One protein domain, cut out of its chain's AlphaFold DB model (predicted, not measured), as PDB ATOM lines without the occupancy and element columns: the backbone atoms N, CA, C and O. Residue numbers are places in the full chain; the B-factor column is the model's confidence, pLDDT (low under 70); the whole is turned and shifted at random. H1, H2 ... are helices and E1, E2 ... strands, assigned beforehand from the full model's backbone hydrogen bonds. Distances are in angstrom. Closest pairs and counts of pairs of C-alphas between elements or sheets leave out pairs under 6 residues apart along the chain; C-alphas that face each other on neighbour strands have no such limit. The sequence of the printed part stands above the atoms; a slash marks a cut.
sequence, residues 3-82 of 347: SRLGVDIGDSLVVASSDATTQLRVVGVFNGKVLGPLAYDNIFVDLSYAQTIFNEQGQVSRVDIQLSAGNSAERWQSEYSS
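This is residues 3 to 82 of the 347 residues of the protein "Uncharacterized ABC transporter permease MJ1507" of Arthrobacter sp. Hiyo8 (UniProt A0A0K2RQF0). A two-stranded hairpin, E1 and E2, stands at one end of a loose, drawn-out model, and helix H3 at the other end is reached by a long bare stretch, residues 55 to 72. H2 lies between them near the hairpin, and H1 is a small turn off to one side. The 80 printed residues run E1 E2 H1 H2 H3, mixed helices and strands, with under half in named elements; the whole is only just loose, close to extended, with radius of gyration 17.0 A and spans of 45 by 31 by 18 A.

Find C-alpha 12 at (-39.640, 42.027, 18.541); E1 runs from there to 16, 13.1 A, and E2, residues 21 to 25, 13.2 A. H1 is residues 32 to 35, 5.1 A, and H2 47 to 54, 10.5 A. H3, residues 73 to 82, 14.6 A, ends at (-24.182, 30.308, -22.449).

Look at the antiparallel hairpin E1 and E2, where N 13 and O 24 are 2.7 A apart, within hydrogen-bond range. The closest C-alphas of E2 and H2 are Thr 22 and Ile 53, 7.9 A. H2 and H3 are apart. Each O i to N i+4 pair is within range in H2, 5 of 6 in H3; H1 is too short for one.

The C-alphas of Gly 6 and Ser 82, the two farthest apart, are 48.2 A apart. The printed part has no cut. The links H1 to H2 and H2 to H3 are long. Residues 18 to 20 and 31 to 41 have pLDDT under 70.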
ATOM      1  N   SER A   3     -36.022  53.737  13.107       75.31
ATOM      2  CA  SER A   3     -36.402  55.006  13.747       75.31
ATOM      3  C   SER A   3     -37.873  55.400  13.562       75.31
ATOM      4  O   SER A   3     -38.436  56.058  14.428       75.31
ATOM      5  N   ARG A   4     -38.509  55.009  12.449       75.31
ATOM      6  CA  ARG A   4     -39.934  55.283  12.184       75.31
ATOM      7  C   ARG A   4     -40.836  54.373  13.013       75.31
ATOM      8  O   ARG A   4     -41.900  54.801  13.437       75.31
ATOM      9  N   LEU A   5     -40.418  53.125  13.196       78.31
ATOM     10  CA  LEU A   5     -41.143  52.129  13.980       78.31
ATOM     11  C   LEU A   5     -40.793  52.192  15.478       78.31
ATOM     12  O   LEU A   5     -41.460  51.535  16.266       78.31
ATOM     13  N   GLY A   6     -39.780  52.978  15.864       79.81
ATOM     14  CA  GLY A   6     -39.328  53.111  17.251       79.81
ATOM     15  C   GLY A   6     -38.740  51.820  17.818       79.81
ATOM     16  O   GLY A   6     -38.979  51.521  18.979       79.81
ATOM     17  N   VAL A   7     -38.045  51.040  16.984       83.12
ATOM     18  CA  VAL A   7     -37.566  49.693  17.327       83.12
ATOM     19  C   VAL A   7     -36.051  49.706  17.462       83.12
ATOM     20  O   VAL A   7     -35.363  50.148  16.534       83.12
ATOM     21  N   ASP A   8     -35.551  49.184  18.578       83.94
ATOM     22  CA  ASP A   8     -34.125  49.066  18.868       83.94
ATOM     23  C   ASP A   8     -33.628  47.614  18.762       83.94
ATOM     24  O   ASP A   8     -34.378  46.656  18.555       83.94
ATOM     25  N   ILE A   9     -32.306  47.442  18.848       86.62
ATOM     26  CA  ILE A   9     -31.677  46.119  18.838       86.62
ATOM     27  C   ILE A   9     -32.161  45.335  20.064       86.62
ATOM     28  O   ILE A   9     -31.954  45.748  21.200       86.62
ATOM     29  N   GLY A  10     -32.750  44.166  19.823       83.56
ATOM     30  CA  GLY A  10     -33.289  43.278  20.847       83.56
ATOM     31  C   GLY A  10     -34.813  43.188  20.857       83.56
ATOM     32  O   GLY A  10     -35.316  42.179  21.355       83.56
ATOM     33  N   ASP A  11     -35.509  44.161  20.265       87.19
ATOM     34  CA  ASP A  11     -36.970  44.211  20.207       87.19
ATOM     35  C   ASP A  11     -37.566  43.192  19.226       87.19
ATOM     36  O   ASP A  11     -36.900  42.692  18.311       87.19
ATOM     37  N   SER A  12     -38.857  42.908  19.408       84.44
ATOM     38  CA  SER A  12     -39.640  42.027  18.541       84.44
ATOM     39  C   SER A  12     -40.515  42.836  17.584       84.44
ATOM     40  O   SER A  12     -41.295  43.691  17.997       84.44
ATOM     41  N   LEU A  13     -40.421  42.529  16.297       84.38
ATOM     42  CA  LEU A  13     -41.125  43.169  15.196       84.38
ATOM     43  C   LEU A  13     -42.109  42.161  14.595       84.38
ATOM     44  O   LEU A  13     -41.716  41.080  14.161       84.38
ATOM     45  N   VAL A  14     -43.399  42.493  14.589       82.62
ATOM     46  CA  VAL A  14     -44.424  41.647  13.963       82.62
ATOM     47  C   VAL A  14     -44.454  41.961  12.473       82.62
ATOM     48  O   VAL A  14     -44.754  43.089  12.084       82.62
ATOM     49  N   VAL A  15     -44.152  40.969  11.642       80.00
ATOM     50  CA  VAL A  15     -44.203  41.088  10.183       80.00
ATOM     51  C   VAL A  15     -45.315  40.196   9.652       80.00
ATOM     52  O   VAL A  15     -45.446  39.039  10.048       80.00
ATOM     53  N   ALA A  16     -46.147  40.752   8.774       74.94
ATOM     54  CA  ALA A  16     -47.174  39.993   8.081       74.94
ATOM     55  C   ALA A  16     -46.532  39.191   6.943       74.94
ATOM     56  O   ALA A  16     -45.877  39.769   6.075       74.94
ATOM     57  N   SER A  17     -46.714  37.873   6.971       71.69
ATOM     58  CA  SER A  17     -46.372  36.965   5.880       71.69
ATOM     59  C   SER A  17     -47.603  36.592   5.048       71.69
ATOM     60  O   SER A  17     -48.725  36.917   5.432       71.69
ATOM     61  N   SER A  18     -47.385  35.865   3.947       65.00
ATOM     62  CA  SER A  18     -48.403  35.288   3.061       65.00
ATOM     63  C   SER A  18     -49.534  34.587   3.823       65.00
ATOM     64  O   SER A  18     -50.696  34.803   3.497       65.00
ATOM     65  N   ASP A  19     -49.197  33.803   4.855       62.78
ATOM     66  CA  ASP A  19     -50.155  32.945   5.571       62.78
ATOM     67  C   ASP A  19     -50.316  33.275   7.069       62.78
ATOM     68  O   ASP A  19     -51.317  32.898   7.680       62.78
ATOM     69  N   ALA A  20     -49.360  33.975   7.698       69.69
ATOM     70  CA  ALA A  20     -49.390  34.249   9.140       69.69
ATOM     71  C   ALA A  20     -48.601  35.507   9.540       69.69
ATOM     72  O   ALA A  20     -47.711  35.967   8.827       69.69
ATOM     73  N   THR A  21     -48.906  36.056  10.719       78.69
ATOM     74  CA  THR A  21     -48.071  37.085  11.356       78.69
ATOM     75  C   THR A  21     -46.942  36.419  12.133       78.69
ATOM     76  O   THR A  21     -47.183  35.615  13.033       78.69
ATOM     77  N   THR A  22     -45.702  36.763  11.796       80.00
ATOM     78  CA  THR A  22     -44.503  36.171  12.396       80.00
ATOM     79  C   THR A  22     -43.770  37.220  13.220       80.00
ATOM     80  O   THR A  22     -43.612  38.365  12.793       80.00
ATOM     81  N   GLN A  23     -43.317  36.842  14.415       83.00
ATOM     82  CA  GLN A  23     -42.480  37.709  15.243       83.00
ATOM     83  C   GLN A  23     -41.009  37.528  14.868       83.00
ATOM     84  O   GLN A  23     -40.450  36.443  15.015       83.00
ATOM     85  N   LEU A  24     -40.384  38.605  14.404       85.69
ATOM     86  CA  LEU A  24     -38.954  38.698  14.138       85.69
ATOM     87  C   LEU A  24     -38.265  39.420  15.285       85.69
ATOM     88  O   LEU A  24     -38.761  40.437  15.753       85.69
ATOM     89  N   ARG A  25     -37.091  38.954  15.701       87.94
ATOM     90  CA  ARG A  25     -36.260  39.697  16.653       87.94
ATOM     91  C   ARG A  25     -35.245  40.553  15.909       87.94
ATOM     92  O   ARG A  25     -34.530  40.056  15.041       87.94
ATOM     93  N   VAL A  26     -35.137  41.825  16.279       89.38
ATOM     94  CA  VAL A  26     -34.149  42.742  15.712       89.38
ATOM     95  C   VAL A  26     -32.776  42.430  16.301       89.38
ATOM     96  O   VAL A  26     -32.531  42.643  17.484       89.38
ATOM     97  N   VAL A  27     -31.863  41.925  15.473       89.62
ATOM     98  CA  VAL A  27     -30.474  41.609  15.865       89.62
ATOM     99  C   VAL A  27     -29.472  42.698  15.481       89.62
ATOM    100  O   VAL A  27     -28.386  42.757  16.050       89.62
ATOM    101  N   GLY A  28     -29.828  43.590  14.556       85.06
ATOM    102  CA  GLY A  28     -28.953  44.675  14.127       85.06
ATOM    103  C   GLY A  28     -29.678  45.704  13.269       85.06
ATOM    104  O   GLY A  28     -30.680  45.402  12.622       85.06
ATOM    105  N   VAL A  29     -29.153  46.929  13.267       83.94
ATOM    106  CA  VAL A  29     -29.664  48.039  12.460       83.94
ATOM    107  C   VAL A  29     -28.537  48.549  11.572       83.94
ATOM    108  O   VAL A  29     -27.503  49.004  12.059       83.94
ATOM    109  N   PHE A  30     -28.741  48.483  10.258       79.00
ATOM    110  CA  PHE A  30     -27.786  48.985   9.276       79.00
ATOM    111  C   PHE A  30     -28.142  50.402   8.828       79.00
ATOM    112  O   PHE A  30     -29.312  50.769   8.702       79.00
ATOM    113  N   ASN A  31     -27.119  51.204   8.527       69.50
ATOM    114  CA  ASN A  31     -27.328  52.506   7.912       69.50
ATOM    115  C   ASN A  31     -27.603  52.327   6.412       69.50
ATOM    116  O   ASN A  31     -26.678  52.126   5.623       69.50
ATOM    117  N   GLY A  32     -28.873  52.443   6.017       62.03
ATOM    118  CA  GLY A  32     -29.313  52.311   4.622       62.03
ATOM    119  C   GLY A  32     -28.608  53.255   3.638       62.03
ATOM    120  O   GLY A  32     -28.553  52.955   2.451       62.03
ATOM    121  N   LYS A  33     -27.981  54.348   4.107       57.38
ATOM    122  CA  LYS A  33     -27.160  55.229   3.253       57.38
ATOM    123  C   LYS A  33     -25.942  54.518   2.648       57.38
ATOM    124  O   LYS A  33     -25.494  54.915   1.581       57.38
ATOM    125  N   VAL A  34     -25.417  53.488   3.317       56.78
ATOM    126  CA  VAL A  34     -24.240  52.720   2.870       56.78
ATOM    127  C   VAL A  34     -24.632  51.622   1.877       56.78
ATOM    128  O   VAL A  34     -23.852  51.273   0.999       56.78
ATOM    129  N   LEU A  35     -25.858  51.108   1.989       57.25
ATOM    130  CA  LEU A  35     -26.372  49.996   1.185       57.25
ATOM    131  C   LEU A  35     -27.048  50.456  -0.126       57.25
ATOM    132  O   LEU A  35     -27.463  49.632  -0.937       57.25
ATOM    133  N   GLY A  36     -27.132  51.771  -0.350       54.31
ATOM    134  CA  GLY A  36     -27.685  52.377  -1.560       54.31
ATOM    135  C   GLY A  36     -29.201  52.628  -1.508       54.31
ATOM    136  O   GLY A  36     -29.885  52.206  -0.575       54.31
ATOM    137  N   PRO A  37     -29.759  53.326  -2.517       52.50
ATOM    138  CA  PRO A  37     -31.155  53.787  -2.512       52.50
ATOM    139  C   PRO A  37     -32.185  52.656  -2.414       52.50
ATOM    140  O   PRO A  37     -33.270  52.858  -1.881       52.50
ATOM    141  N   LEU A  38     -31.833  51.466  -2.908       54.44
ATOM    142  CA  LEU A  38     -32.699  50.285  -2.926       54.44
ATOM    143  C   LEU A  38     -32.744  49.539  -1.587       54.44
ATOM    144  O   LEU A  38     -33.555  48.634  -1.440       54.44
ATOM    145  N   ALA A  39     -31.887  49.892  -0.625       56.59
ATOM    146  CA  ALA A  39     -31.835  49.264   0.694       56.59
ATOM    147  C   ALA A  39     -32.685  49.988   1.755       56.59
ATOM    148  O   ALA A  39     -32.668  49.616   2.931       56.59
ATOM    149  N   TYR A  40     -33.400  51.046   1.361       55.59
ATOM    150  CA  TYR A  40     -34.271  51.795   2.257       55.59
ATOM    151  C   TYR A  40     -35.528  50.989   2.596       55.59
ATOM    152  O   TYR A  40     -36.210  50.497   1.710       55.59
ATOM    153  N   ASP A  41     -35.832  50.888   3.892       66.56
ATOM    154  CA  ASP A  41     -36.982  50.146   4.433       66.56
ATOM    155  C   ASP A  41     -37.018  48.634   4.127       66.56
ATOM    156  O   ASP A  41     -38.078  48.015   4.181       66.56
ATOM    157  N   ASN A  42     -35.855  48.013   3.914       76.56
ATOM    158  CA  ASN A  42     -35.755  46.556   3.812       76.56
ATOM    159  C   ASN A  42     -35.477  45.898   5.167       76.56
ATOM    160  O   ASN A  42     -34.704  46.407   5.983       76.56
ATOM    161  N   ILE A  43     -36.071  44.722   5.366       82.00
ATOM    162  CA  ILE A  43     -35.740  43.801   6.452       82.00
ATOM    163  C   ILE A  43     -34.851  42.707   5.862       82.00
ATOM    164  O   ILE A  43     -35.210  42.084   4.867       82.00
ATOM    165  N   PHE A  44     -33.697  42.473   6.482       85.19
ATOM    166  CA  PHE A  44     -32.798  41.388   6.105       85.19
ATOM    167  C   PHE A  44     -32.984  40.222   7.074       85.19
ATOM    168  O   PHE A  44     -32.892  40.401   8.288       85.19
ATOM    169  N   VAL A  45     -33.255  39.040   6.529       87.19
ATOM    170  CA  VAL A  45     -33.391  37.773   7.259       87.19
ATOM    171  C   VAL A  45     -32.648  36.681   6.497       87.19
ATOM    172  O   VAL A  45     -32.345  36.848   5.313       87.19
ATOM    173  N   ASP A  46     -32.374  35.559   7.155       88.81
ATOM    174  CA  ASP A  46     -31.791  34.398   6.486       88.81
ATOM    175  C   ASP A  46     -32.706  33.872   5.374       88.81
ATOM    176  O   ASP A  46     -33.931  33.816   5.521       88.81
ATOM    177  N   LEU A  47     -32.100  33.433   4.266       87.50
ATOM    178  CA  LEU A  47     -32.822  32.933   3.091       87.50
ATOM    179  C   LEU A  47     -33.754  31.767   3.441       87.50
ATOM    180  O   LEU A  47     -34.903  31.745   3.009       87.50
ATOM    181  N   SER A  48     -33.279  30.821   4.254       87.75
ATOM    182  CA  SER A  48     -34.073  29.669   4.702       87.75
ATOM    183  C   SER A  48     -35.331  30.101   5.461       87.75
ATOM    184  O   SER A  48     -36.406  29.519   5.299       87.75
ATOM    185  N   TYR A  49     -35.212  31.161   6.261       86.88
ATOM    186  CA  TYR A  49     -36.318  31.713   7.026       86.88
ATOM    187  C   TYR A  49     -37.303  32.467   6.127       86.88
ATOM    188  O   TYR A  49     -38.508  32.242   6.226       86.88
ATOM    189  N   ALA A  50     -36.804  33.282   5.191       85.56
ATOM    190  CA  ALA A  50     -37.630  33.961   4.191       85.56
ATOM    191  C   ALA A  50     -38.445  32.968   3.347       85.56
ATOM    192  O   ALA A  50     -39.652  33.131   3.208       85.56
ATOM    193  N   GLN A  51     -37.816  31.901   2.847       87.81
ATOM    194  CA  GLN A  51     -38.492  30.866   2.056       87.81
ATOM    195  C   GLN A  51     -39.603  30.159   2.839       87.81
ATOM    196  O   GLN A  51     -40.641  29.822   2.271       87.81
ATOM    197  N   THR A  52     -39.408  29.953   4.144       85.88
ATOM    198  CA  THR A  52     -40.427  29.354   5.017       85.88
ATOM    199  C   THR A  52     -41.593  30.314   5.238       85.88
ATOM    200  O   THR A  52     -42.746  29.913   5.144       85.88
ATOM    201  N   ILE A  53     -41.289  31.588   5.497       84.31
ATOM    202  CA  ILE A  53     -42.273  32.657   5.688       84.31
ATOM    203  C   ILE A  53     -43.151  32.809   4.446       84.31
ATOM    204  O   ILE A  53     -44.373  32.774   4.572       84.31
ATOM    205  N   PHE A  54     -42.549  32.928   3.260       82.88
ATOM    206  CA  PHE A  54     -43.271  33.186   2.012       82.88
ATOM    207  C   PHE A  54     -43.837  31.930   1.331       82.88
ATOM    208  O   PHE A  54     -44.523  32.060   0.321       82.88
ATOM    209  N   ASN A  55     -43.602  30.738   1.894       84.50
ATOM    210  CA  ASN A  55     -43.960  29.442   1.310       84.50
ATOM    211  C   ASN A  55     -43.322  29.193  -0.077       84.50
ATOM    212  O   ASN A  55     -43.906  28.578  -0.967       84.50
ATOM    213  N   GLU A  56     -42.087  29.665  -0.253       85.56
ATOM    214  CA  GLU A  56     -41.318  29.615  -1.500       85.56
ATOM    215  C   GLU A  56     -40.062  28.739  -1.339       85.56
ATOM    216  O   GLU A  56     -38.926  29.149  -1.584       85.56
ATOM    217  N   GLN A  57     -40.248  27.500  -0.877       85.88
ATOM    218  CA  GLN A  57     -39.132  26.582  -0.635       85.88
ATOM    219  C   GLN A  57     -38.358  26.275  -1.924       85.88
ATOM    220  O   GLN A  57     -38.929  25.871  -2.936       85.88
ATOM    221  N   GLY A  58     -37.035  26.460  -1.881       85.25
ATOM    222  CA  GLY A  58     -36.144  26.205  -3.017       85.25
ATOM    223  C   GLY A  58     -36.202  27.249  -4.138       85.25
ATOM    224  O   GLY A  58     -35.482  27.105  -5.123       85.25
ATOM    225  N   GLN A  59     -37.009  28.304  -3.999       85.50
ATOM    226  CA  GLN A  59     -37.088  29.408  -4.957       85.50
ATOM    227  C   GLN A  59     -36.136  30.533  -4.535       85.50
ATOM    228  O   GLN A  59     -35.982  30.829  -3.347       85.50
ATOM    229  N   VAL A  60     -35.483  31.170  -5.507       85.06
ATOM    230  CA  VAL A  60     -34.601  32.321  -5.274       85.06
ATOM    231  C   VAL A  60     -34.884  33.371  -6.337       85.06
ATOM    232  O   VAL A  60     -34.748  33.103  -7.527       85.06
ATOM    233  N   SER A  61     -35.252  34.579  -5.913       83.44
ATOM    234  CA  SER A  61     -35.587  35.669  -6.835       83.44
ATOM    235  C   SER A  61     -34.346  36.329  -7.446       83.44
ATOM    236  O   SER A  61     -34.387  36.797  -8.583       83.44
ATOM    237  N   ARG A  62     -33.239  36.399  -6.690       82.00
ATOM    238  CA  ARG A  62     -31.985  37.038  -7.113       82.00
ATOM    239  C   ARG A  62     -30.777  36.368  -6.469       82.00
ATOM    240  O   ARG A  62     -30.792  36.077  -5.278       82.00
ATOM    241  N   VAL A  63     -29.719  36.186  -7.256       82.62
ATOM    242  CA  VAL A  63     -28.402  35.756  -6.775       82.62
ATOM    243  C   VAL A  63     -27.411  36.866  -7.084       82.62
ATOM    244  O   VAL A  63     -27.181  37.185  -8.249       82.62
ATOM    245  N   ASP A  64     -26.840  37.453  -6.037       83.56
ATOM    246  CA  ASP A  64     -25.802  38.469  -6.171       83.56
ATOM    247  C   ASP A  64     -24.432  37.795  -6.138       83.56
ATOM    248  O   ASP A  64     -24.098  37.078  -5.194       83.56
ATOM    249  N   ILE A  65     -23.632  38.021  -7.179       82.25
ATOM    250  CA  ILE A  65     -22.291  37.447  -7.310       82.25
ATOM    251  C   ILE A  65     -21.282  38.583  -7.208       82.25
ATOM    252  O   ILE A  65     -21.267  39.493  -8.037       82.25
ATOM    253  N   GLN A  66     -20.419  38.527  -6.195       83.12
ATOM    254  CA  GLN A  66     -19.319  39.471  -6.056       83.12
ATOM    255  C   GLN A  66     -18.067  38.910  -6.732       83.12
ATOM    256  O   GLN A  66     -17.540  37.872  -6.337       83.12
ATOM    257  N   LEU A  67     -17.587  39.609  -7.759       82.31
ATOM    258  CA  LEU A  67     -16.371  39.235  -8.475       82.31
ATOM    259  C   LEU A  67     -15.123  39.694  -7.706       82.31
ATOM    260  O   LEU A  67     -15.089  40.788  -7.140       82.31
ATOM    261  N   SER A  68     -14.080  38.863  -7.711       82.25
ATOM    262  CA  SER A  68     -12.761  39.223  -7.185       82.25
ATOM    263  C   SER A  68     -12.115  40.340  -8.013       82.25
ATOM    264  O   SER A  68     -12.324  40.430  -9.226       82.25
ATOM    265  N   ALA A  69     -11.291  41.172  -7.367       74.06
ATOM    266  CA  ALA A  69     -10.597  42.282  -8.020       74.06
ATOM    267  C   ALA A  69      -9.826  41.812  -9.272       74.06
ATOM    268  O   ALA A  69      -9.034  40.875  -9.198       74.06
ATOM    269  N   GLY A  70     -10.074  42.460 -10.415       73.88
ATOM    270  CA  GLY A  70      -9.445  42.149 -11.709       73.88
ATOM    271  C   GLY A  70     -10.359  41.460 -12.733       73.88
ATOM    272  O   GLY A  70     -10.073  41.526 -13.929       73.88
ATOM    273  N   ASN A  71     -11.484  40.881 -12.306       76.94
ATOM    274  CA  ASN A  71     -12.481  40.302 -13.213       76.94
ATOM    275  C   ASN A  71     -13.533  41.351 -13.606       76.94
ATOM    276  O   ASN A  71     -14.107  42.006 -12.737       76.94
ATOM    277  N   SER A  72     -13.794  41.519 -14.909       74.75
ATOM    278  CA  SER A  72     -14.871  42.394 -15.392       74.75
ATOM    279  C   SER A  72     -16.177  41.616 -15.520       74.75
ATOM    280  O   SER A  72     -16.188  40.460 -15.953       74.75
ATOM    281  N   ALA A  73     -17.284  42.260 -15.159       76.12
ATOM    282  CA  ALA A  73     -18.606  41.654 -15.215       76.12
ATOM    283  C   ALA A  73     -19.027  41.297 -16.651       76.12
ATOM    284  O   ALA A  73     -19.623  40.242 -16.854       76.12
ATOM    285  N   GLU A  74     -18.613  42.078 -17.658       76.81
ATOM    286  CA  GLU A  74     -18.862  41.741 -19.067       76.81
ATOM    287  C   GLU A  74     -18.145  40.457 -19.499       76.81
ATOM    288  O   GLU A  74     -18.732  39.640 -20.208       76.81
ATOM    289  N   ARG A  75     -16.894  40.241 -19.056       78.81
ATOM    290  CA  ARG A  75     -16.162  39.005 -19.379       78.81
ATOM    291  C   ARG A  75     -16.833  37.802 -18.735       78.81
ATOM    292  O   ARG A  75     -17.118  36.837 -19.435       78.81
ATOM    293  N   TRP A  76     -17.157  37.898 -17.447       83.25
ATOM    294  CA  TRP A  76     -17.853  36.828 -16.735       83.25
ATOM    295  C   TRP A  76     -19.202  36.504 -17.390       83.25
ATOM    296  O   TRP A  76     -19.514  35.345 -17.655       83.25
ATOM    297  N   GLN A  77     -19.980  37.529 -17.745       80.81
ATOM    298  CA  GLN A  77     -21.247  37.337 -18.443       80.81
ATOM    299  C   GLN A  77     -21.045  36.657 -19.802       80.81
ATOM    300  O   GLN A  77     -21.772  35.721 -20.116       80.81
ATOM    301  N   SER A  78     -20.055  37.070 -20.596       80.31
ATOM    302  CA  SER A  78     -19.785  36.448 -21.900       80.31
ATOM    303  C   SER A  78     -19.367  34.975 -21.795       80.31
ATOM    304  O   SER A  78     -19.750  34.170 -22.640       80.31
ATOM    305  N   GLU A  79     -18.639  34.610 -20.739       83.06
ATOM    306  CA  GLU A  79     -18.091  33.267 -20.539       83.06
ATOM    307  C   GLU A  79     -19.134  32.287 -19.981       83.06
ATOM    308  O   GLU A  79     -19.219  31.146 -20.430       83.06
ATOM    309  N   TYR A  80     -19.979  32.744 -19.050       82.06
ATOM    310  CA  TYR A  80     -20.906  31.875 -18.321       82.06
ATOM    311  C   TYR A  80     -22.371  31.992 -18.759       82.06
ATOM    312  O   TYR A  80     -23.147  31.076 -18.477       82.06
ATOM    313  N   SER A  81     -22.773  33.047 -19.484       75.00
ATOM    314  CA  SER A  81     -24.176  33.217 -19.923       75.00
ATOM    315  C   SER A  81     -24.693  32.041 -20.749       75.00
ATOM    316  O   SER A  81     -25.828  31.618 -20.555       75.00
ATOM    317  N   SER A  82     -23.848  31.461 -21.602       76.25
ATOM    318  CA  SER A  82     -24.182  30.308 -22.449       76.25
ATOM    319  C   SER A  82     -24.402  29.008 -21.667       76.25
ATOM    320  O   SER A  82     -25.029  28.083 -22.175       76.25
TER     321      SER A  82